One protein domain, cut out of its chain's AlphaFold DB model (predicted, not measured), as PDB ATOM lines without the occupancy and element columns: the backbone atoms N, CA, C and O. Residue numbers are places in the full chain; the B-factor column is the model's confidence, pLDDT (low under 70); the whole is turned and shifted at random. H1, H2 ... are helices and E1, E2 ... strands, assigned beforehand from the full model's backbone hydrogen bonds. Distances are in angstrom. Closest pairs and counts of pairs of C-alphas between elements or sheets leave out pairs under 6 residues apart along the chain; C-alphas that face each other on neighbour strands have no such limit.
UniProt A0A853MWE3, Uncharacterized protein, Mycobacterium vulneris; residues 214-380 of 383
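AT A GLANCE: This is residues 214 to 380 of the 383 residues of an uncharacterized protein of Mycobacterium vulneris (UniProt A0A853MWE3). Two strongly twisted sheets, E1 E2 E3 and E4 E5 E6 E7, stand partly face to face, and the long helix H5 packs on both. H6 shares H5's face of the four-stranded sheet and H4 packs on the other face, while H1, H2 and H3 gather by E1 at one end and the unnamed residues 309 to 325 reach to the other. The printed part has 167 residues, with six named helices and seven named strands in the order H1 H2 H3 E1 H4 E2 E3 E4 E5 H5 E6 H6 E7. The class is mixed; the first sheet is antiparallel and the second, in the order E4 E5 E6 E7, mixed. The whole is compact, with a radius of gyration of the C-alphas of 16.0 A and spans of 49 by 33 by 30 A.

IN THESE COORDINATES: Find C-alpha 214 at (98.463, 131.723, 104.254), where H1, residues 214 to 224, begins. Read on through H2, 230 to 236, H3, 239 to 242, E1, 249 to 252, and H4, 260 to 270. Then come E2, 276 to 282, 19.1 A long, E3, 285 to 290, E4, 292 to 294, and E5, 303 to 308. H5, 326 to 345, runs 28.8 A from C-alpha 326 at (72.822, 132.586, 129.384). E6, 348 to 353, H6, 356 to 368, 18.5 A long, and E7, 375 to 379, follow; E7 ends at (72.565, 130.805, 105.896).

HOW THE PARTS SIT: H1 and H2 only just touch, with 3 pairs of C-alphas within 8 A, closest at Leu 218 and Leu 230, 6.9 A. H2 and H3 only graze the sheet E1 E2 E3. Look at N 251 and O 277, 2.8 A, between E1 and E2, and at N 280 and O 288, 2.8 A, in the hairpin E2 and E3. E3 runs on into E4 at 72 degrees, changing sheets in a sandwich, two sheets face to face, 11.1 A between the facing parts. E4 and E5 are a hairpin, with N 292 and O 305 at 3.0 A. E5, H5, E6 and E6, H6, E7 are strand-helix-strand units, parallel neighbour strands with a helix between, both with right-handed crossovers; see N 306 and O 350, 3.0 A, and N 351 and O 376, 2.8 A. In three layers, helices on both faces of a sheet, H5 and H6 run along the strands over E6 and E7, at heights of 8.9 A and 8.6 A, and H4 is on the opposite face. H4 comes closest to E5 at the C-alphas of Glu 266 and Ala 307, 5.4 A. H5 is also on the sheet E1 E2 E3, at a height of 8.8 A over E2 and E3. Every O i to N i+4 pair is within hydrogen-bond range in H1, H2, H4 and H6, and 15 of 16 in H5; H3 is too short for one.

THE WHOLE: The C-alphas farthest apart, of Ile 236 and Asp 319, are 50.1 A apart. The printed part has no cut, and its one long link is E5 to H5. Mean pLDDT of the printed part is 85.4; look for values under 70 at residues 214 to 241.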
ATOM      1  N   PHE A 214      97.934 132.514 103.157       62.72
ATOM      2  CA  PHE A 214      98.463 131.723 104.254       62.72
ATOM      3  C   PHE A 214      97.419 130.714 104.735       62.72
ATOM      4  O   PHE A 214      97.761 129.556 104.954       62.72
ATOM      5  N   ALA A 215      96.138 131.090 104.751       60.75
ATOM      6  CA  ALA A 215      95.037 130.152 104.987       60.75
ATOM      7  C   ALA A 215      95.063 128.942 104.028       60.75
ATOM      8  O   ALA A 215      94.974 127.794 104.462       60.75
ATOM      9  N   ALA A 216      95.277 129.174 102.727       57.41
ATOM     10  CA  ALA A 216      95.378 128.102 101.736       57.41
ATOM     11  C   ALA A 216      96.630 127.227 101.936       57.41
ATOM     12  O   ALA A 216      96.609 126.036 101.621       57.41
ATOM     13  N   ILE A 217      97.713 127.789 102.485       56.34
ATOM     14  CA  ILE A 217      98.903 127.022 102.884       56.34
ATOM     15  C   ILE A 217      98.590 126.101 104.045       56.34
ATOM     16  O   ILE A 217      98.958 124.925 104.005       56.34
ATOM     17  N   LEU A 218      97.915 126.626 105.063       60.31
ATOM     18  CA  LEU A 218      97.504 125.856 106.226       60.31
ATOM     19  C   LEU A 218      96.579 124.709 105.782       60.31
ATOM     20  O   LEU A 218      96.832 123.565 106.153       60.31
ATOM     21  N   ALA A 219      95.595 124.977 104.913       58.22
ATOM     22  CA  ALA A 219      94.696 123.972 104.328       58.22
ATOM     23  C   ALA A 219      95.437 122.879 103.561       58.22
ATOM     24  O   ALA A 219      95.278 121.692 103.850       58.22
ATOM     25  N   PHE A 220      96.317 123.270 102.642       53.56
ATOM     26  CA  PHE A 220      97.127 122.318 101.894       53.56
ATOM     27  C   PHE A 220      98.011 121.465 102.815       53.56
ATOM     28  O   PHE A 220      98.118 120.252 102.619       53.56
ATOM     29  N   THR A 221      98.617 122.087 103.830       53.28
ATOM     30  CA  THR A 221      99.504 121.416 104.788       53.28
ATOM     31  C   THR A 221      98.744 120.416 105.650       53.28
ATOM     32  O   THR A 221      99.182 119.274 105.775       53.28
ATOM     33  N   ALA A 222      97.587 120.808 106.184       59.25
ATOM     34  CA  ALA A 222      96.726 119.933 106.973       59.25
ATOM     35  C   ALA A 222      96.274 118.700 106.171       59.25
ATOM     36  O   ALA A 222      96.317 117.578 106.678       59.25
ATOM     37  N   GLU A 223      95.897 118.892 104.903       53.97
ATOM     38  CA  GLU A 223      95.404 117.819 104.033       53.97
ATOM     39  C   GLU A 223      96.517 116.853 103.591       53.97
ATOM     40  O   GLU A 223      96.345 115.631 103.618       53.97
ATOM     41  N   HIS A 224      97.673 117.380 103.181       46.41
ATOM     42  CA  HIS A 224      98.722 116.584 102.534       46.41
ATOM     43  C   HIS A 224      99.831 116.135 103.497       46.41
ATOM     44  O   HIS A 224     100.542 115.167 103.205       46.41
ATOM     45  N   PHE A 225      99.972 116.799 104.648       50.12
ATOM     46  CA  PHE A 225     101.046 116.567 105.617       50.12
ATOM     47  C   PHE A 225     100.526 116.526 107.066       50.12
ATOM     48  O   PHE A 225     100.965 117.312 107.904       50.12
ATOM     49  N   PRO A 226      99.687 115.540 107.432       55.28
ATOM     50  CA  PRO A 226      99.050 115.466 108.756       55.28
ATOM     51  C   PRO A 226     100.019 115.250 109.937       55.28
ATOM     52  O   PRO A 226      99.590 115.182 111.083       55.28
ATOM     53  N   ALA A 227     101.318 115.076 109.674       46.78
ATOM     54  CA  ALA A 227     102.365 114.967 110.693       46.78
ATOM     55  C   ALA A 227     103.049 116.310 111.015       46.78
ATOM     56  O   ALA A 227     103.888 116.347 111.914       46.78
ATOM     57  N   VAL A 228     102.751 117.372 110.261       52.72
ATOM     58  CA  VAL A 228     103.251 118.728 110.511       52.72
ATOM     59  C   VAL A 228     102.357 119.396 111.550       52.72
ATOM     60  O   VAL A 228     101.135 119.376 111.420       52.72
ATOM     61  N   ASP A 229     102.975 119.988 112.570       63.00
ATOM     62  CA  ASP A 229     102.273 120.821 113.540       63.00
ATOM     63  C   ASP A 229     102.025 122.209 112.924       63.00
ATOM     64  O   ASP A 229     102.964 122.908 112.527       63.00
ATOM     65  N   LEU A 230     100.751 122.590 112.783       66.69
ATOM     66  CA  LEU A 230     100.375 123.886 112.217       66.69
ATOM     67  C   LEU A 230     100.791 125.047 113.130       66.69
ATOM     68  O   LEU A 230     101.092 126.120 112.613       66.69
ATOM     69  N   GLY A 231     100.859 124.840 114.449       66.06
ATOM     70  CA  GLY A 231     101.335 125.838 115.406       66.06
ATOM     71  C   GLY A 231     102.807 126.175 115.175       66.06
ATOM     72  O   GLY A 231     103.151 127.346 115.020       66.06
ATOM     73  N   ASP A 232     103.657 125.155 115.001       60.12
ATOM     74  CA  ASP A 232     105.076 125.348 114.662       60.12
ATOM     75  C   ASP A 232     105.245 126.125 113.343       60.12
ATOM     76  O   ASP A 232     106.119 126.987 113.232       60.12
ATOM     77  N   LEU A 233     104.405 125.845 112.335       57.84
ATOM     78  CA  LEU A 233     104.422 126.561 111.054       57.84
ATOM     79  C   LEU A 233     103.982 128.023 111.206       57.84
ATOM     80  O   LEU A 233     104.601 128.912 110.622       57.84
ATOM     81  N   ILE A 234     102.931 128.282 111.982       65.12
ATOM     82  CA  ILE A 234     102.451 129.636 112.273       65.12
ATOM     83  C   ILE A 234     103.529 130.424 113.019       65.12
ATOM     84  O   ILE A 234     103.801 131.567 112.656       65.12
ATOM     85  N   ASP A 235     104.194 129.835 114.010       63.69
ATOM     86  CA  ASP A 235     105.172 130.522 114.859       63.69
ATOM     87  C   ASP A 235     106.417 131.001 114.105       63.69
ATOM     88  O   ASP A 235     106.949 132.073 114.411       63.69
ATOM     89  N   ILE A 236     106.866 130.257 113.091       54.25
ATOM     90  CA  ILE A 236     108.075 130.601 112.325       54.25
ATOM     91  C   ILE A 236     107.845 131.648 111.225       54.25
ATOM     92  O   ILE A 236     108.821 132.172 110.681       54.25
ATOM     93  N   MET A 237     106.592 131.956 110.875       54.94
ATOM     94  CA  MET A 237     106.278 132.919 109.814       54.94
ATOM     95  C   MET A 237     106.341 134.373 110.311       54.94
ATOM     96  O   MET A 237     106.046 134.646 111.474       54.94
ATOM     97  N   PRO A 238     106.702 135.343 109.453       56.41
ATOM     98  CA  PRO A 238     106.622 136.760 109.801       56.41
ATOM     99  C   PRO A 238     105.163 137.254 109.825       56.41
ATOM    100  O   PRO A 238     104.319 136.758 109.082       56.41
ATOM    101  N   SER A 239     104.857 138.242 110.668       65.12
ATOM    102  CA  SER A 239     103.510 138.815 110.859       65.12
ATOM    103  C   SER A 239     102.814 139.249 109.565       65.12
ATOM    104  O   SER A 239     101.644 138.967 109.344       65.12
ATOM    105  N   ASP A 240     103.560 139.881 108.665       61.94
ATOM    106  CA  ASP A 240     103.115 140.340 107.347       61.94
ATOM    107  C   ASP A 240     102.696 139.196 106.409       61.94
ATOM    108  O   ASP A 240     101.950 139.414 105.458       61.94
ATOM    109  N   VAL A 241     103.136 137.971 106.699       64.00
ATOM    110  CA  VAL A 241     102.660 136.752 106.043       64.00
ATOM    111  C   VAL A 241     101.426 136.196 106.751       64.00
ATOM    112  O   VAL A 241     100.456 135.838 106.087       64.00
ATOM    113  N   LYS A 242     101.441 136.140 108.089       75.81
ATOM    114  CA  LYS A 242     100.315 135.624 108.885       75.81
ATOM    115  C   LYS A 242      99.053 136.459 108.729       75.81
ATOM    116  O   LYS A 242      97.968 135.958 109.001       75.81
ATOM    117  N   SER A 243      99.181 137.719 108.331       81.88
ATOM    118  CA  SER A 243      98.032 138.599 108.185       81.88
ATOM    119  C   SER A 243      97.240 138.381 106.910       81.88
ATOM    120  O   SER A 243      96.101 138.833 106.839       81.88
ATOM    121  N   ASP A 244      97.804 137.730 105.888       73.19
ATOM    122  CA  ASP A 244      97.196 137.676 104.553       73.19
ATOM    123  C   ASP A 244      96.821 139.064 103.991       73.19
ATOM    124  O   ASP A 244      95.890 139.209 103.198       73.19
ATOM    125  N   GLY A 245      97.544 140.109 104.417       78.31
ATOM    126  CA  GLY A 245      97.249 141.504 104.076       78.31
ATOM    127  C   GLY A 245      96.012 142.085 104.773       78.31
ATOM    128  O   GLY A 245      95.628 143.214 104.469       78.31
ATOM    129  N   GLY A 246      95.394 141.335 105.684       87.50
ATOM    130  CA  GLY A 246      94.225 141.744 106.451       87.50
ATOM    131  C   GLY A 246      94.556 142.429 107.785       87.50
ATOM    132  O   GLY A 246      95.714 142.748 108.068       87.50
ATOM    133  N   PRO A 247      93.524 142.695 108.606       92.38
ATOM    134  CA  PRO A 247      93.653 143.479 109.834       92.38
ATOM    135  C   PRO A 247      94.192 142.697 111.039       92.38
ATOM    136  O   PRO A 247      94.407 143.303 112.085       92.38
ATOM    137  N   GLY A 248      94.359 141.380 110.931       93.00
ATOM    138  CA  GLY A 248      94.756 140.487 112.017       93.00
ATOM    139  C   GLY A 248      95.867 139.531 111.605       93.00
ATOM    140  O   GLY A 248      96.560 139.771 110.622       93.00
ATOM    141  N   GLU A 249      96.036 138.447 112.354       92.12
ATOM    142  CA  GLU A 249      96.977 137.368 112.048       92.12
ATOM    143  C   GLU A 249      96.335 135.999 112.288       92.12
ATOM    144  O   GLU A 249      95.570 135.815 113.235       92.12
ATOM    145  N   TRP A 250      96.678 135.017 111.456       88.69
ATOM    146  CA  TRP A 250      96.352 133.618 111.718       88.69
ATOM    147  C   TRP A 250      97.118 133.098 112.938       88.69
ATOM    148  O   TRP A 250      98.346 133.197 113.003       88.69
ATOM    149  N   ILE A 251      96.388 132.502 113.878       88.69
ATOM    150  CA  ILE A 251      96.908 131.918 115.115       88.69
ATOM    151  C   ILE A 251      96.441 130.471 115.289       88.69
ATOM    152  O   ILE A 251      95.436 130.046 114.715       88.69
ATOM    153  N   GLU A 252      97.148 129.721 116.134       86.56
ATOM    154  CA  GLU A 252      96.685 128.409 116.579       86.56
ATOM    155  C   GLU A 252      95.452 128.557 117.486       86.56
ATOM    156  O   GLU A 252      95.409 129.373 118.416       86.56
ATOM    157  N   ALA A 253      94.446 127.725 117.235       84.69
ATOM    158  CA  ALA A 253      93.205 127.703 117.979       84.69
ATOM    159  C   ALA A 253      92.999 126.365 118.692       84.69
ATOM    160  O   ALA A 253      93.009 125.283 118.106       84.69
ATOM    161  N   ASN A 254      92.727 126.433 119.995       78.88
ATOM    162  CA  ASN A 254      92.442 125.241 120.781       78.88
ATOM    163  C   ASN A 254      91.028 124.721 120.472       78.88
ATOM    164  O   ASN A 254      90.033 125.298 120.910       78.88
ATOM    165  N   ARG A 255      90.938 123.595 119.759       76.44
ATOM    166  CA  ARG A 255      89.671 122.931 119.398       76.44
ATOM    167  C   ARG A 255      89.325 121.736 120.299       76.44
ATOM    168  O   ARG A 255      88.474 120.911 119.951       76.44
ATOM    169  N   ASN A 256      89.960 121.613 121.469       73.62
ATOM    170  CA  ASN A 256      89.653 120.539 122.415       73.62
ATOM    171  C   ASN A 256      88.202 120.633 122.911       73.62
ATOM    172  O   ASN A 256      87.793 121.626 123.508       73.62
ATOM    173  N   GLY A 257      87.429 119.565 122.696       71.69
ATOM    174  CA  GLY A 257      86.019 119.489 123.094       71.69
ATOM    175  C   GLY A 257      85.020 119.964 122.034       71.69
ATOM    176  O   GLY A 257      83.817 119.838 122.260       71.69
ATOM    177  N   MET A 258      85.483 120.446 120.875       79.44
ATOM    178  CA  MET A 258      84.618 120.727 119.727       79.44
ATOM    179  C   MET A 258      84.265 119.427 118.983       79.44
ATOM    180  O   MET A 258      85.114 118.553 118.807       79.44
ATOM    181  N   SER A 259      83.009 119.284 118.545       85.75
ATOM    182  CA  SER A 259      82.580 118.119 117.757       85.75
ATOM    183  C   SER A 259      83.185 118.132 116.351       85.75
ATOM    184  O   SER A 259      83.236 119.194 115.739       85.75
ATOM    185  N   GLU A 260      83.522 116.962 115.801       85.75
ATOM    186  CA  GLU A 260      84.045 116.819 114.426       85.75
ATOM    187  C   GLU A 260      83.142 117.466 113.368       85.75
ATOM    188  O   GLU A 260      83.619 118.093 112.433       85.75
ATOM    189  N   ARG A 261      81.823 117.402 113.563       87.81
ATOM    190  CA  ARG A 261      80.848 118.062 112.686       87.81
ATOM    191  C   ARG A 261      80.989 119.589 112.672       87.81
ATOM    192  O   ARG A 261      80.824 120.204 111.630       87.81
ATOM    193  N   ALA A 262      81.275 120.191 113.826       84.12
ATOM    194  CA  ALA A 262      81.463 121.638 113.932       84.12
ATOM    195  C   ALA A 262      82.791 122.071 113.299       84.12
ATOM    196  O   ALA A 262      82.799 123.056 112.577       84.12
ATOM    197  N   LYS A 263      83.860 121.284 113.487       85.12
ATOM    198  CA  LYS A 263      85.153 121.502 112.820       85.12
ATOM    199  C   LYS A 263      85.021 121.453 111.297       85.12
ATOM    200  O   LYS A 263      85.463 122.368 110.622       85.12
ATOM    201  N   ALA A 264      84.356 120.421 110.773       85.75
ATOM    202  CA  ALA A 264      84.148 120.269 109.335       85.75
ATOM    203  C   ALA A 264      83.312 121.416 108.744       85.75
ATOM    204  O   ALA A 264      83.583 121.879 107.643       85.75
ATOM    205  N   TYR A 265      82.300 121.883 109.483       87.38
ATOM    206  CA  TYR A 265      81.506 123.031 109.060       87.38
ATOM    207  C   TYR A 265      82.319 124.333 109.075       87.38
ATOM    208  O   TYR A 265      82.233 125.104 108.128       87.38
ATOM    209  N   GLU A 266      83.120 124.565 110.119       88.25
ATOM    210  CA  GLU A 266      84.034 125.708 110.206       88.25
ATOM    211  C   GLU A 266      84.989 125.725 109.009       88.25
ATOM    212  O   GLU A 266      84.993 126.704 108.273       88.25
ATOM    213  N   GLU A 267      85.681 124.613 108.731       84.62
ATOM    214  CA  GLU A 267      86.571 124.471 107.568       84.62
ATOM    215  C   GLU A 267      85.861 124.746 106.241       84.62
ATOM    216  O   GLU A 267      86.393 125.437 105.371       84.62
ATOM    217  N   GLN A 268      84.643 124.220 106.084       84.81
ATOM    218  CA  GLN A 268      83.838 124.421 104.884       84.81
ATOM    219  C   GLN A 268      83.558 125.906 104.640       84.81
ATOM    220  O   GLN A 268      83.654 126.364 103.500       84.81
ATOM    221  N   VAL A 269      83.144 126.638 105.678       86.44
ATOM    222  CA  VAL A 269      82.652 128.009 105.515       86.44
ATOM    223  C   VAL A 269      83.729 129.063 105.713       86.44
ATOM    224  O   VAL A 269      83.552 130.163 105.209       86.44
ATOM    225  N   SER A 270      84.834 128.776 106.396       84.75
ATOM    226  CA  SER A 270      85.961 129.706 106.535       84.75
ATOM    227  C   SER A 270      87.029 129.498 105.462       84.75
ATOM    228  O   SER A 270      87.768 130.429 105.146       84.75
ATOM    229  N   GLY A 271      87.127 128.286 104.900       78.12
ATOM    230  CA  GLY A 271      88.221 127.886 104.015       78.12
ATOM    231  C   GLY A 271      89.564 127.693 104.734       78.12
ATOM    232  O   GLY A 271      90.569 127.425 104.073       78.12
ATOM    233  N   ALA A 272      89.597 127.824 106.064       79.69
ATOM    234  CA  ALA A 272      90.778 127.642 106.899       79.69
ATOM    235  C   ALA A 272      90.695 126.324 107.688       79.69
ATOM    236  O   ALA A 272      89.597 125.905 108.047       79.69
ATOM    237  N   PRO A 273      91.826 125.654 107.980       74.88
ATOM    238  CA  PRO A 273      91.821 124.404 108.739       74.88
ATOM    239  C   PRO A 273      91.230 124.535 110.132       74.88
ATOM    240  O   PRO A 273      91.471 125.521 110.840       74.88
ATOM    241  N   ALA A 274      90.599 123.459 110.590       73.56
ATOM    242  CA  ALA A 274      90.205 123.325 111.973       73.56
ATOM    243  C   ALA A 274      91.448 123.403 112.866       73.56
ATOM    244  O   ALA A 274      92.430 122.683 112.677       73.56
ATOM    245  N   GLY A 275      91.384 124.262 113.883       79.50
ATOM    246  CA  GLY A 275      92.523 124.527 114.765       79.50
ATOM    247  C   GLY A 275      93.284 125.801 114.419       79.50
ATOM    248  O   GLY A 275      94.347 126.033 114.986       79.50
ATOM    249  N   THR A 276      92.733 126.637 113.540       87.56
ATOM    250  CA  THR A 276      93.249 127.977 113.258       87.56
ATOM    251  C   THR A 276      92.147 129.017 113.432       87.56
ATOM    252  O   THR A 276      90.974 128.721 113.227       87.56
ATOM    253  N   GLU A 277      92.513 130.215 113.881       92.94
ATOM    254  CA  GLU A 277      91.618 131.376 114.008       92.94
ATOM    255  C   GLU A 277      92.341 132.609 113.474       92.94
ATOM    256  O   GLU A 277      93.569 132.690 113.535       92.94
ATOM    257  N   TYR A 278      91.583 133.588 112.991       95.69
ATOM    258  CA  TYR A 278      92.113 134.885 112.602       95.69
ATOM    259  C   TYR A 278      91.926 135.881 113.752       95.69
ATOM    260  O   TYR A 278      90.801 136.215 114.135       95.69
ATOM    261  N   GLU A 279      93.026 136.326 114.356       96.12
ATOM    262  CA  GLU A 279      93.025 137.196 115.529       96.12
ATOM    263  C   GLU A 279      93.273 138.654 115.131       96.12
ATOM    264  O   GLU A 279      94.342 139.017 114.645       96.12
ATOM    265  N   VAL A 280      92.276 139.508 115.364       96.56
ATOM    266  CA  VAL A 280      92.323 140.939 115.063       96.56
ATOM    267  C   VAL A 280      92.686 141.722 116.333       96.56
ATOM    268  O   VAL A 280      91.940 141.673 117.322       96.56
ATOM    269  N   PRO A 281      93.810 142.462 116.346       92.38
ATOM    270  CA  PRO A 281      94.183 143.320 117.461       92.38
ATOM    271  C   PRO A 281      93.192 144.476 117.633       92.38
ATOM    272  O   PRO A 281      92.611 144.976 116.672       92.38
ATOM    273  N   ARG A 282      93.034 144.940 118.877       90.00
ATOM    274  CA  ARG A 282      92.238 146.127 119.212       90.00
ATOM    275  C   ARG A 282      93.047 147.087 120.065       90.00
ATOM    276  O   ARG A 282      93.800 146.669 120.945       90.00
ATOM    277  N   GLU A 283      92.905 148.381 119.807       81.69
ATOM    278  CA  GLU A 283      93.676 149.390 120.528       81.69
ATOM    279  C   GLU A 283      93.232 149.460 121.996       81.69
ATOM    280  O   GLU A 283      92.087 149.775 122.305       81.69
ATOM    281  N   GLY A 284      94.149 149.154 122.922       80.19
ATOM    282  CA  GLY A 284      93.883 149.226 124.363       80.19
ATOM    283  C   GLY A 284      92.985 148.114 124.920       80.19
ATOM    284  O   GLY A 284      92.650 148.154 126.105       80.19
ATOM    285  N   GLU A 285      92.633 147.110 124.114       88.25
ATOM    286  CA  GLU A 285      91.768 145.997 124.504       88.25
ATOM    287  C   GLU A 285      92.355 144.637 124.098       88.25
ATOM    288  O   GLU A 285      93.320 144.546 123.343       88.25
ATOM    289  N   ASN A 286      91.754 143.553 124.596       91.19
ATOM    290  CA  ASN A 286      92.106 142.209 124.138       91.19
ATOM    291  C   ASN A 286      91.740 142.035 122.654       91.19
ATOM    292  O   ASN A 286      90.686 142.548 122.235       91.19
ATOM    293  N   PRO A 287      92.558 141.290 121.892       93.88
ATOM    294  CA  PRO A 287      92.256 140.979 120.507       93.88
ATOM    295  C   PRO A 287      90.978 140.138 120.394       93.88
ATOM    296  O   PRO A 287      90.551 139.479 121.351       93.88
ATOM    297  N   VAL A 288      90.344 140.198 119.227       97.00
ATOM    298  CA  VAL A 288      89.097 139.489 118.926       97.00
ATOM    299  C   VAL A 288      89.354 138.489 117.823       97.00
ATOM    300  O   VAL A 288      90.012 138.794 116.835       97.00
ATOM    301  N   LYS A 289      88.824 137.288 118.013       96.25
ATOM    302  CA  LYS A 289      89.033 136.172 117.107       96.25
ATOM    303  C   LYS A 289      87.838 135.975 116.191       96.25
ATOM    304  O   LYS A 289      86.697 136.224 116.594       96.25
ATOM    305  N   PHE A 290      88.150 135.507 114.997       96.94
ATOM    306  CA  PHE A 290      87.231 135.140 113.934       96.94
ATOM    307  C   PHE A 290      87.623 133.757 113.416       96.94
ATOM    308  O   PHE A 290      88.800 133.389 113.456       96.94
ATOM    309  N   ASP A 291      86.650 133.001 112.924       94.50
ATOM    310  CA  ASP A 291      86.889 131.659 112.387       94.50
ATOM    311  C   ASP A 291      87.569 131.698 111.010       94.50
ATOM    312  O   ASP A 291      88.176 130.715 110.589       94.50
ATOM    313  N   GLY A 292      87.513 132.836 110.306       92.75
ATOM    314  CA  GLY A 292      88.269 133.011 109.073       92.75
ATOM    315  C   GLY A 292      88.464 134.442 108.586       92.75
ATOM    316  O   GLY A 292      87.913 135.403 109.125       92.75
ATOM    317  N   TRP A 293      89.257 134.545 107.520       93.31
ATOM    318  CA  TRP A 293      89.542 135.761 106.764       93.31
ATOM    319  C   TRP A 293      89.572 135.428 105.271       93.31
ATOM    320  O   TRP A 293      90.418 134.653 104.816       93.31
ATOM    321  N   ASP A 294      88.657 136.022 104.511       86.75
ATOM    322  CA  ASP A 294      88.641 135.948 103.053       86.75
ATOM    323  C   ASP A 294      89.185 137.256 102.486       86.75
ATOM    324  O   ASP A 294      88.504 138.277 102.497       86.75
ATOM    325  N   LYS A 295      90.426 137.231 101.991       81.88
ATOM    326  CA  LYS A 295      91.079 138.426 101.439       81.88
ATOM    327  C   LYS A 295      90.496 138.882 100.097       81.88
ATOM    328  O   LYS A 295      90.705 140.028  99.719       81.88
ATOM    329  N   GLU A 296      89.869 137.980  99.341       77.44
ATOM    330  CA  GLU A 296      89.400 138.251  97.972       77.44
ATOM    331  C   GLU A 296      87.946 138.744  97.960       77.44
ATOM    332  O   GLU A 296      87.488 139.319  96.970       77.44
ATOM    333  N   ALA A 297      87.223 138.544  99.064       79.06
ATOM    334  CA  ALA A 297      85.892 139.093  99.266       79.06
ATOM    335  C   ALA A 297      85.878 140.629  99.165       79.06
ATOM    336  O   ALA A 297      86.898 141.303  99.329       79.06
ATOM    337  N   ASN A 298      84.696 141.190  98.892       80.19
ATOM    338  CA  ASN A 298      84.468 142.637  98.818       80.19
ATOM    339  C   ASN A 298      85.446 143.365  97.873       80.19
ATOM    340  O   ASN A 298      86.067 144.358  98.243       80.19
ATOM    341  N   ASP A 299      85.604 142.850  96.647       76.31
ATOM    342  CA  ASP A 299      86.519 143.383  95.622       76.31
ATOM    343  C   ASP A 299      87.984 143.507  96.105       76.31
ATOM    344  O   ASP A 299      88.728 144.399  95.683       76.31
ATOM    345  N   GLY A 300      88.407 142.596  96.987       70.38
ATOM    346  CA  GLY A 300      89.745 142.571  97.576       70.38
ATOM    347  C   GLY A 300      89.918 143.458  98.814       70.38
ATOM    348  O   GLY A 300      91.039 143.597  99.302       70.38
ATOM    349  N   ASP A 301      88.844 144.069  99.326       77.38
ATOM    350  CA  ASP A 301      88.866 144.729 100.638       77.38
ATOM    351  C   ASP A 301      88.812 143.703 101.786       77.38
ATOM    352  O   ASP A 301      89.251 143.976 102.903       77.38
ATOM    353  N   GLY A 302      88.366 142.487 101.492       88.38
ATOM    354  CA  GLY A 302      88.365 141.345 102.390       88.38
ATOM    355  C   GLY A 302      87.224 141.339 103.411       88.38
ATOM    356  O   GLY A 302      86.557 142.346 103.659       88.38
ATOM    357  N   LEU A 303      86.988 140.162 103.988       94.88
ATOM    358  CA  LEU A 303      85.837 139.856 104.833       94.88
ATOM    359  C   LEU A 303      86.251 138.950 105.996       94.88
ATOM    360  O   LEU A 303      86.894 137.917 105.800       94.88
ATOM    361  N   LEU A 304      85.868 139.329 107.216       97.94
ATOM    362  CA  LEU A 304      86.019 138.475 108.395       97.94
ATOM    363  C   LEU A 304      84.874 137.458 108.431       97.94
ATOM    364  O   LEU A 304      83.730 137.802 108.145       97.94
ATOM    365  N   ILE A 305      85.163 136.213 108.800       97.12
ATOM    366  CA  ILE A 305      84.182 135.122 108.788       97.12
ATOM    367  C   ILE A 305      83.998 134.575 110.202       97.12
ATOM    368  O   ILE A 305      84.968 134.279 110.897       97.12
ATOM    369  N   GLU A 306      82.743 134.396 110.604       97.19
ATOM    370  CA  GLU A 306      82.348 133.643 111.796       97.19
ATOM    371  C   GLU A 306      81.482 132.450 111.374       97.19
ATOM    372  O   GLU A 306      80.544 132.598 110.591       97.19
ATOM    373  N   ALA A 307      81.750 131.268 111.919       94.81
ATOM    374  CA  ALA A 307      81.043 130.037 111.611       94.81
ATOM    375  C   ALA A 307      80.138 129.610 112.774       94.81
ATOM    376  O   ALA A 307      80.572 129.360 113.899       94.81
ATOM    377  N   LYS A 308      78.845 129.421 112.497       93.88
ATOM    378  CA  LYS A 308      77.897 128.803 113.439       93.88
ATOM    379  C   LYS A 308      77.361 127.495 112.873       93.88
ATOM    380  O   LYS A 308      76.380 127.484 112.132       93.88
ATOM    381  N   GLY A 309      78.010 126.387 113.236       91.38
ATOM    382  CA  GLY A 309      77.559 125.036 112.878       91.38
ATOM    383  C   GLY A 309      76.214 124.665 113.514       91.38
ATOM    384  O   GLY A 309      75.688 125.389 114.351       91.38
ATOM    385  N   GLU A 310      75.642 123.516 113.139       91.38
ATOM    386  CA  GLU A 310      74.303 123.137 113.641       91.38
ATOM    387  C   GLU A 310      74.290 122.865 115.160       91.38
ATOM    388  O   GLU A 310      75.332 122.586 115.764       91.38
ATOM    389  N   GLY A 311      73.101 122.840 115.771       91.12
ATOM    390  CA  GLY A 311      72.911 122.539 117.194       91.12
ATOM    391  C   GLY A 311      72.513 123.743 118.050       91.12
ATOM    392  O   GLY A 311      72.591 123.662 119.279       91.12
ATOM    393  N   TYR A 312      72.065 124.834 117.428       91.56
ATOM    394  CA  TYR A 312      71.629 126.068 118.080       91.56
ATOM    395  C   TYR A 312      70.115 126.300 117.977       91.56
ATOM    396  O   TYR A 312      69.592 127.111 118.739       91.56
ATOM    397  N   ASP A 313      69.377 125.558 117.140       93.56
ATOM    398  CA  ASP A 313      67.914 125.720 116.982       93.56
ATOM    399  C   ASP A 313      67.142 125.652 118.316       93.56
ATOM    400  O   ASP A 313      66.139 126.342 118.517       93.56
ATOM    401  N   TRP A 314      67.645 124.884 119.289       94.19
ATOM    402  CA  TRP A 314      67.048 124.796 120.623       94.19
ATOM    403  C   TRP A 314      67.057 126.129 121.387       94.19
ATOM    404  O   TRP A 314      66.258 126.286 122.316       94.19
ATOM    405  N   MET A 315      67.912 127.085 121.016       95.06
ATOM    406  CA  MET A 315      67.950 128.437 121.579       95.06
ATOM    407  C   MET A 315      66.874 129.348 120.978       95.06
ATOM    408  O   MET A 315      66.542 130.360 121.585       95.06
ATOM    409  N   VAL A 316      66.285 128.985 119.836       96.19
ATOM    410  CA  VAL A 316      65.291 129.802 119.131       96.19
ATOM    411  C   VAL A 316      63.880 129.481 119.634       96.19
ATOM    412  O   VAL A 316      63.457 128.320 119.736       96.19
ATOM    413  N   GLY A 317      63.140 130.522 120.002       93.81
ATOM    414  CA  GLY A 317      61.743 130.489 120.414       93.81
ATOM    415  C   GLY A 317      60.785 130.161 119.267       93.81
ATOM    416  O   GLY A 317      61.167 130.030 118.102       93.81
ATOM    417  N   LYS A 318      59.501 129.997 119.601       91.69
ATOM    418  CA  LYS A 318      58.440 129.757 118.600       91.69
ATOM    419  C   LYS A 318      58.102 131.009 117.786       91.69
ATOM    420  O   LYS A 318      57.530 130.898 116.711       91.69
ATOM    421  N   ASP A 319      58.422 132.170 118.332       92.31
ATOM    422  CA  ASP A 319      58.354 133.501 117.731       92.31
ATOM    423  C   ASP A 319      59.537 133.799 116.792       92.31
ATOM    424  O   ASP A 319      59.559 134.839 116.134       92.31
ATOM    425  N   GLY A 320      60.498 132.876 116.683       92.00
ATOM    426  CA  GLY A 320      61.644 133.013 115.787       92.00
ATOM    427  C   GLY A 320      62.676 134.032 116.271       92.00
ATOM    428  O   GLY A 320      63.403 134.578 115.446       92.00
ATOM    429  N   THR A 321      62.704 134.325 117.571       94.75
ATOM    430  CA  THR A 321      63.749 135.104 118.252       94.75
ATOM    431  C   THR A 321      64.499 134.195 119.226       94.75
ATOM    432  O   THR A 321      64.058 133.080 119.522       94.75
ATOM    433  N   PHE A 322      65.661 134.622 119.715       95.88
ATOM    434  CA  PHE A 322      66.372 133.863 120.738       95.88
ATOM    435  C   PHE A 322      65.639 133.897 122.087       95.88
ATOM    436  O   PHE A 322      65.073 134.907 122.493       95.88
ATOM    437  N   LYS A 323      65.648 132.761 122.792       95.12
ATOM    438  CA  LYS A 323      65.132 132.640 124.161       95.12
ATOM    439  C   LYS A 323      66.053 133.370 125.137       95.12
ATOM    440  O   LYS A 323      67.263 133.374 124.950       95.12
ATOM    441  N   ASP A 324      65.487 133.849 126.240       93.94
ATOM    442  CA  ASP A 324      66.244 134.390 127.375       93.94
ATOM    443  C   ASP A 324      67.052 133.271 128.067       93.94
ATOM    444  O   ASP A 324      66.526 132.469 128.848       93.94
ATOM    445  N   LEU A 325      68.322 133.141 127.677       92.88
ATOM    446  CA  LEU A 325      69.236 132.079 128.084       92.88
ATOM    447  C   LEU A 325      70.651 132.644 128.209       92.88
ATOM    448  O   LEU A 325      71.148 133.275 127.290       92.88
ATOM    449  N   LYS A 326      71.396 132.224 129.236       92.00
ATOM    450  CA  LYS A 326      72.822 132.586 129.384       92.00
ATOM    451  C   LYS A 326      73.717 132.231 128.189       92.00
ATOM    452  O   LYS A 326      74.824 132.740 128.073       92.00
ATOM    453  N   ALA A 327      73.307 131.264 127.367       88.44
ATOM    454  CA  ALA A 327      74.028 130.918 126.144       88.44
ATOM    455  C   ALA A 327      73.832 131.973 125.042       88.44
ATOM    456  O   ALA A 327      74.743 132.186 124.252       88.44
ATOM    457  N   VAL A 328      72.671 132.632 125.032       93.94
ATOM    458  CA  VAL A 328      72.320 133.724 124.123       93.94
ATOM    459  C   VAL A 328      73.037 135.006 124.540       93.94
ATOM    460  O   VAL A 328      73.628 135.636 123.674       93.94
ATOM    461  N   ASP A 329      73.144 135.300 125.843       93.62
ATOM    462  CA  ASP A 329      73.955 136.430 126.342       93.62
ATOM    463  C   ASP A 329      75.398 136.374 125.803       93.62
ATOM    464  O   ASP A 329      75.979 137.374 125.396       93.62
ATOM    465  N   LYS A 330      75.985 135.170 125.737       92.94
ATOM    466  CA  LYS A 330      77.339 134.973 125.193       92.94
ATOM    467  C   LYS A 330      77.427 135.190 123.683       92.94
ATOM    468  O   LYS A 330      78.493 135.577 123.207       92.94
ATOM    469  N   LEU A 331      76.361 134.878 122.944       93.88
ATOM    470  CA  LEU A 331      76.285 135.145 121.507       93.88
ATOM    471  C   LEU A 331      76.190 136.651 121.263       93.88
ATOM    472  O   LEU A 331      76.921 137.163 120.423       93.88
ATOM    473  N   GLU A 332      75.376 137.356 122.048       94.94
ATOM    474  CA  GLU A 332      75.252 138.814 121.991       94.94
ATOM    475  C   GLU A 332      76.579 139.510 122.346       94.94
ATOM    476  O   GLU A 332      77.044 140.378 121.606       94.94
ATOM    477  N   ASP A 333      77.264 139.050 123.400       95.44
ATOM    478  CA  ASP A 333      78.606 139.517 123.767       95.44
ATOM    479  C   ASP A 333      79.634 139.291 122.643       95.44
ATOM    480  O   ASP A 333      80.528 140.115 122.435       95.44
ATOM    481  N   GLN A 334      79.575 138.148 121.949       95.69
ATOM    482  CA  GLN A 334      80.479 137.862 120.831       95.69
ATOM    483  C   GLN A 334      80.205 138.799 119.657       95.69
ATOM    484  O   GLN A 334      81.141 139.395 119.127       95.69
ATOM    485  N   LEU A 335      78.933 138.949 119.298       96.12
ATOM    486  CA  LEU A 335      78.465 139.789 118.206       96.12
ATOM    487  C   LEU A 335      78.882 141.250 118.429       96.12
ATOM    488  O   LEU A 335      79.473 141.857 117.540       96.12
ATOM    489  N   SER A 336      78.699 141.776 119.644       96.00
ATOM    490  CA  SER A 336      79.158 143.118 120.026       96.00
ATOM    491  C   SER A 336      80.676 143.285 119.866       96.00
ATOM    492  O   SER A 336      81.128 144.194 119.168       96.00
ATOM    493  N   ARG A 337      81.484 142.374 120.433       96.50
ATOM    494  CA  ARG A 337      82.955 142.456 120.334       96.50
ATOM    495  C   ARG A 337      83.461 142.375 118.897       96.50
ATOM    496  O   ARG A 337      84.424 143.060 118.558       96.50
ATOM    497  N   GLN A 338      82.852 141.523 118.075       97.50
ATOM    498  CA  GLN A 338      83.230 141.363 116.674       97.50
ATOM    499  C   GLN A 338      82.811 142.563 115.830       97.50
ATOM    500  O   GLN A 338      83.625 143.032 115.038       97.50
ATOM    501  N   ALA A 339      81.616 143.118 116.051       96.75
ATOM    502  CA  ALA A 339      81.194 144.355 115.398       96.75
ATOM    503  C   ALA A 339      82.156 145.511 115.713       96.75
ATOM    504  O   ALA A 339      82.585 146.226 114.809       96.75
ATOM    505  N   ASP A 340      82.545 145.672 116.979       95.06
ATOM    506  CA  ASP A 340      83.476 146.727 117.385       95.06
ATOM    507  C   ASP A 340      84.876 146.526 116.792       95.06
ATOM    508  O   ASP A 340      85.475 147.482 116.297       95.06
ATOM    509  N   ALA A 341      85.391 145.291 116.798       96.31
ATOM    510  CA  ALA A 341      86.677 144.958 116.182       96.31
ATOM    511  C   ALA A 341      86.678 145.252 114.676       96.31
ATOM    512  O   ALA A 341      87.595 145.893 114.165       96.31
ATOM    513  N   ALA A 342      85.626 144.826 113.980       96.06
ATOM    514  CA  ALA A 342      85.481 144.998 112.544       96.06
ATOM    515  C   ALA A 342      85.351 146.480 112.164       96.06
ATOM    516  O   ALA A 342      86.067 146.950 111.281       96.06
ATOM    517  N   ARG A 343      84.564 147.268 112.912       95.19
ATOM    518  CA  ARG A 343      84.481 148.728 112.730       95.19
ATOM    519  C   ARG A 343      85.829 149.419 112.929       95.19
ATOM    520  O   ARG A 343      86.184 150.279 112.128       95.19
ATOM    521  N   GLN A 344      86.586 149.054 113.968       93.44
ATOM    522  CA  GLN A 344      87.930 149.607 114.198       93.44
ATOM    523  C   GLN A 344      88.898 149.255 113.062       93.44
ATOM    524  O   GLN A 344      89.701 150.094 112.657       93.44
ATOM    525  N   ALA A 345      88.789 148.040 112.525       92.25
ATOM    526  CA  ALA A 345      89.573 147.569 111.390       92.25
ATOM    527  C   ALA A 345      89.092 148.117 110.030       92.25
ATOM    528  O   ALA A 345      89.783 147.938 109.027       92.25
ATOM    529  N   GLY A 346      87.920 148.762 109.981       94.19
ATOM    530  CA  GLY A 346      87.274 149.169 108.735       94.19
ATOM    531  C   GLY A 346      86.903 147.979 107.847       94.19
ATOM    532  O   GLY A 346      87.070 148.065 106.635       94.19
ATOM    533  N   LYS A 347      86.472 146.866 108.448       95.81
ATOM    534  CA  LYS A 347      86.062 145.630 107.767       95.81
ATOM    535  C   LYS A 347      84.638 145.243 108.131       95.81
ATOM    536  O   LYS A 347      84.113 145.684 109.149       95.81
ATOM    537  N   GLU A 348      84.052 144.393 107.301       96.88
ATOM    538  CA  GLU A 348      82.776 143.725 107.559       96.88
ATOM    539  C   GLU A 348      83.011 142.309 108.102       96.88
ATOM    540  O   GLU A 348      84.093 141.730 107.942       96.88
ATOM    541  N   VAL A 349      81.983 141.754 108.745       97.81
ATOM    542  CA  VAL A 349      81.951 140.368 109.221       97.81
ATOM    543  C   VAL A 349      80.754 139.660 108.614       97.81
ATOM    544  O   VAL A 349      79.636 140.169 108.668       97.81
ATOM    545  N   GLU A 350      80.960 138.446 108.124       98.06
ATOM    546  CA  GLU A 350      79.883 137.554 107.721       98.06
ATOM    547  C   GLU A 350      79.775 136.370 108.679       98.06
ATOM    548  O   GLU A 350      80.693 135.561 108.831       98.06
ATOM    549  N   TRP A 351      78.627 136.271 109.341       98.19
ATOM    550  CA  TRP A 351      78.261 135.131 110.167       98.19
ATOM    551  C   TRP A 351      77.594 134.076 109.288       98.19
ATOM    552  O   TRP A 351      76.433 134.218 108.908       98.19
ATOM    553  N   ARG A 352      78.320 132.998 108.987       97.56
ATOM    554  CA  ARG A 352      77.863 131.871 108.168       97.56
ATOM    555  C   ARG A 352      77.240 130.796 109.053       97.56
ATOM    556  O   ARG A 352      77.923 130.102 109.814       97.56
ATOM    557  N   VAL A 353      75.925 130.632 108.957       97.69
ATOM    558  CA  VAL A 353      75.114 129.851 109.901       97.69
ATOM    559  C   VAL A 353      74.494 128.626 109.230       97.69
ATOM    560  O   VAL A 353      73.811 128.746 108.217       97.69
ATOM    561  N   ALA A 354      74.666 127.454 109.843       96.81
ATOM    562  CA  ALA A 354      74.232 126.175 109.281       96.81
ATOM    563  C   ALA A 354      72.713 125.955 109.329       96.81
ATOM    564  O   ALA A 354      72.157 125.219 108.518       96.81
ATOM    565  N   GLU A 355      72.041 126.534 110.328       96.62
ATOM    566  CA  GLU A 355      70.616 126.317 110.590       96.62
ATOM    567  C   GLU A 355      69.799 127.557 110.189       96.62
ATOM    568  O   GLU A 355      70.019 128.635 110.746       96.62
ATOM    569  N   PRO A 356      68.790 127.440 109.303       96.50
ATOM    570  CA  PRO A 356      68.102 128.605 108.738       96.50
ATOM    571  C   PRO A 356      67.311 129.389 109.790       96.50
ATOM    572  O   PRO A 356      67.344 130.615 109.814       96.50
ATOM    573  N   ARG A 357      66.667 128.697 110.742       96.12
ATOM    574  CA  ARG A 357      65.973 129.349 111.869       96.12
ATOM    575  C   ARG A 357      66.918 130.114 112.791       96.12
ATOM    576  O   ARG A 357      66.491 131.073 113.426       96.12
ATOM    577  N   VAL A 358      68.166 129.665 112.908       97.56
ATOM    578  CA  VAL A 358      69.182 130.333 113.726       97.56
ATOM    579  C   VAL A 358      69.725 131.547 112.983       97.56
ATOM    580  O   VAL A 358      69.879 132.591 113.607       97.56
ATOM    581  N   ALA A 359      69.926 131.445 111.665       97.75
ATOM    582  CA  ALA A 359      70.295 132.574 110.813       97.75
ATOM    583  C   ALA A 359      69.258 133.706 110.909       97.75
ATOM    584  O   ALA A 359      69.604 134.817 111.292       97.75
ATOM    585  N   GLU A 360      67.968 133.400 110.721       97.56
ATOM    586  CA  GLU A 360      66.880 134.387 110.848       97.56
ATOM    587  C   GLU A 360      66.805 135.024 112.250       97.56
ATOM    588  O   GLU A 360      66.444 136.193 112.404       97.56
ATOM    589  N   ALA A 361      67.107 134.258 113.304       97.62
ATOM    590  CA  ALA A 361      67.143 134.780 114.668       97.62
ATOM    591  C   ALA A 361      68.370 135.680 114.909       97.62
ATOM    592  O   ALA A 361      68.252 136.688 115.609       97.62
ATOM    593  N   LEU A 362      69.524 135.344 114.319       97.88
ATOM    594  CA  LEU A 362      70.739 136.161 114.354       97.88
ATOM    595  C   LEU A 362      70.571 137.453 113.560       97.88
ATOM    596  O   LEU A 362      70.943 138.498 114.072       97.88
ATOM    597  N   GLU A 363      69.944 137.422 112.383       97.81
ATOM    598  CA  GLU A 363      69.627 138.630 111.606       97.81
ATOM    599  C   GLU A 363      68.814 139.636 112.430       97.81
ATOM    600  O   GLU A 363      69.119 140.829 112.455       97.81
ATOM    601  N   LYS A 364      67.802 139.156 113.169       97.12
ATOM    602  CA  LYS A 364      67.020 140.004 114.081       97.12
ATOM    603  C   LYS A 364      67.876 140.551 115.220       97.12
ATOM    604  O   LYS A 364      67.797 141.738 115.502       97.12
ATOM    605  N   MET A 365      68.712 139.717 115.837       96.19
ATOM    606  CA  MET A 365      69.619 140.142 116.909       96.19
ATOM    607  C   MET A 365      70.632 141.196 116.427       96.19
ATOM    608  O   MET A 365      70.873 142.178 117.125       96.19
ATOM    609  N   VAL A 366      71.184 141.031 115.222       97.38
ATOM    610  CA  VAL A 366      72.057 142.011 114.557       97.38
ATOM    611  C   VAL A 366      71.318 143.335 114.351       97.38
ATOM    612  O   VAL A 366      71.865 144.398 114.653       97.38
ATOM    613  N   ALA A 367      70.074 143.286 113.868       96.38
ATOM    614  CA  ALA A 367      69.259 144.476 113.643       96.38
ATOM    615  C   ALA A 367      68.901 145.195 114.956       96.38
ATOM    616  O   ALA A 367      69.085 146.409 115.055       96.38
ATOM    617  N   ASP A 368      68.447 144.454 115.968       95.12
ATOM    618  CA  ASP A 368      68.058 144.987 117.278       95.12
ATOM    619  C   ASP A 368      69.257 145.589 118.029       95.12
ATOM    620  O   ASP A 368      69.124 146.616 118.698       95.12
ATOM    621  N   GLY A 369      70.440 144.986 117.876       93.88
ATOM    622  CA  GLY A 369      71.699 145.480 118.435       93.88
ATOM    623  C   GLY A 369      72.338 146.637 117.658       93.88
ATOM    624  O   GLY A 369      73.298 147.236 118.139       93.88
ATOM    625  N   GLY A 370      71.817 146.984 116.475       95.81
ATOM    626  CA  GLY A 370      72.363 148.057 115.641       95.81
ATOM    627  C   GLY A 370      73.722 147.718 115.020       95.81
ATOM    628  O   GLY A 370      74.596 148.583 114.949       95.81
ATOM    629  N   TYR A 371      73.906 146.464 114.602       97.38
ATOM    630  CA  TYR A 371      75.148 145.955 114.005       97.38
ATOM    631  C   TYR A 371      75.032 145.653 112.505       97.38
ATOM    632  O   TYR A 371      76.002 145.214 111.895       97.38
ATOM    633  N   GLY A 372      73.864 145.881 111.895       95.00
ATOM    634  CA  GLY A 372      73.609 145.575 110.478       95.00
ATOM    635  C   GLY A 372      74.373 146.448 109.473       95.00
ATOM    636  O   GLY A 372      74.246 146.243 108.273       95.00
ATOM    637  N   ASP A 373      75.135 147.434 109.943       94.00
ATOM    638  CA  ASP A 373      76.109 148.198 109.158       94.00
ATOM    639  C   ASP A 373      77.453 147.475 108.985       94.00
ATOM    640  O   ASP A 373      78.239 147.893 108.144       94.00
ATOM    641  N   VAL A 374      77.737 146.444 109.792       97.06
ATOM    642  CA  VAL A 374      79.048 145.771 109.816       97.06
ATOM    643  C   VAL A 374      78.964 144.244 109.875       97.06
ATOM    644  O   VAL A 374      79.882 143.574 109.410       97.06
ATOM    645  N   ILE A 375      77.885 143.677 110.423       97.88
ATOM    646  CA  ILE A 375      77.652 142.230 110.451       97.88
ATOM    647  C   ILE A 375      76.551 141.868 109.459       97.88
ATOM    648  O   ILE A 375      75.404 142.295 109.610       97.88
ATOM    649  N   ASN A 376      76.898 141.016 108.499       97.38
ATOM    650  CA  ASN A 376      75.952 140.289 107.665       97.38
ATOM    651  C   ASN A 376      75.776 138.862 108.201       97.38
ATOM    652  O   ASN A 376      76.716 138.266 108.724       97.38
ATOM    653  N   VAL A 377      74.578 138.298 108.066       98.00
ATOM    654  CA  VAL A 377      74.310 136.898 108.416       98.00
ATOM    655  C   VAL A 377      73.923 136.169 107.142       98.00
ATOM    656  O   VAL A 377      73.032 136.608 106.422       98.00
ATOM    657  N   GLU A 378      74.574 135.043 106.873       96.94
ATOM    658  CA  GLU A 378      74.271 134.204 105.722       96.94
ATOM    659  C   GLU A 378      73.961 132.779 106.181       96.94
ATOM    660  O   GLU A 378      74.707 132.169 106.950       96.94
ATOM    661  N   HIS A 379      72.850 132.221 105.704       96.69
ATOM    662  CA  HIS A 379      72.565 130.805 105.896       96.69
ATOM    663  C   HIS A 379      73.331 129.965 104.868       96.69
ATOM    664  O   HIS A 379      72.991 129.962 103.681       96.69
ATOM    665  N   VAL A 380      74.309 129.198 105.343       95.31
ATOM    666  CA  VAL A 380      75.146 128.316 104.526       95.31
ATOM    667  C   VAL A 380      74.982 126.884 105.045       95.31
ATOM    668  O   VAL A 380      75.446 126.587 106.140       95.31
TER     669      VAL A 380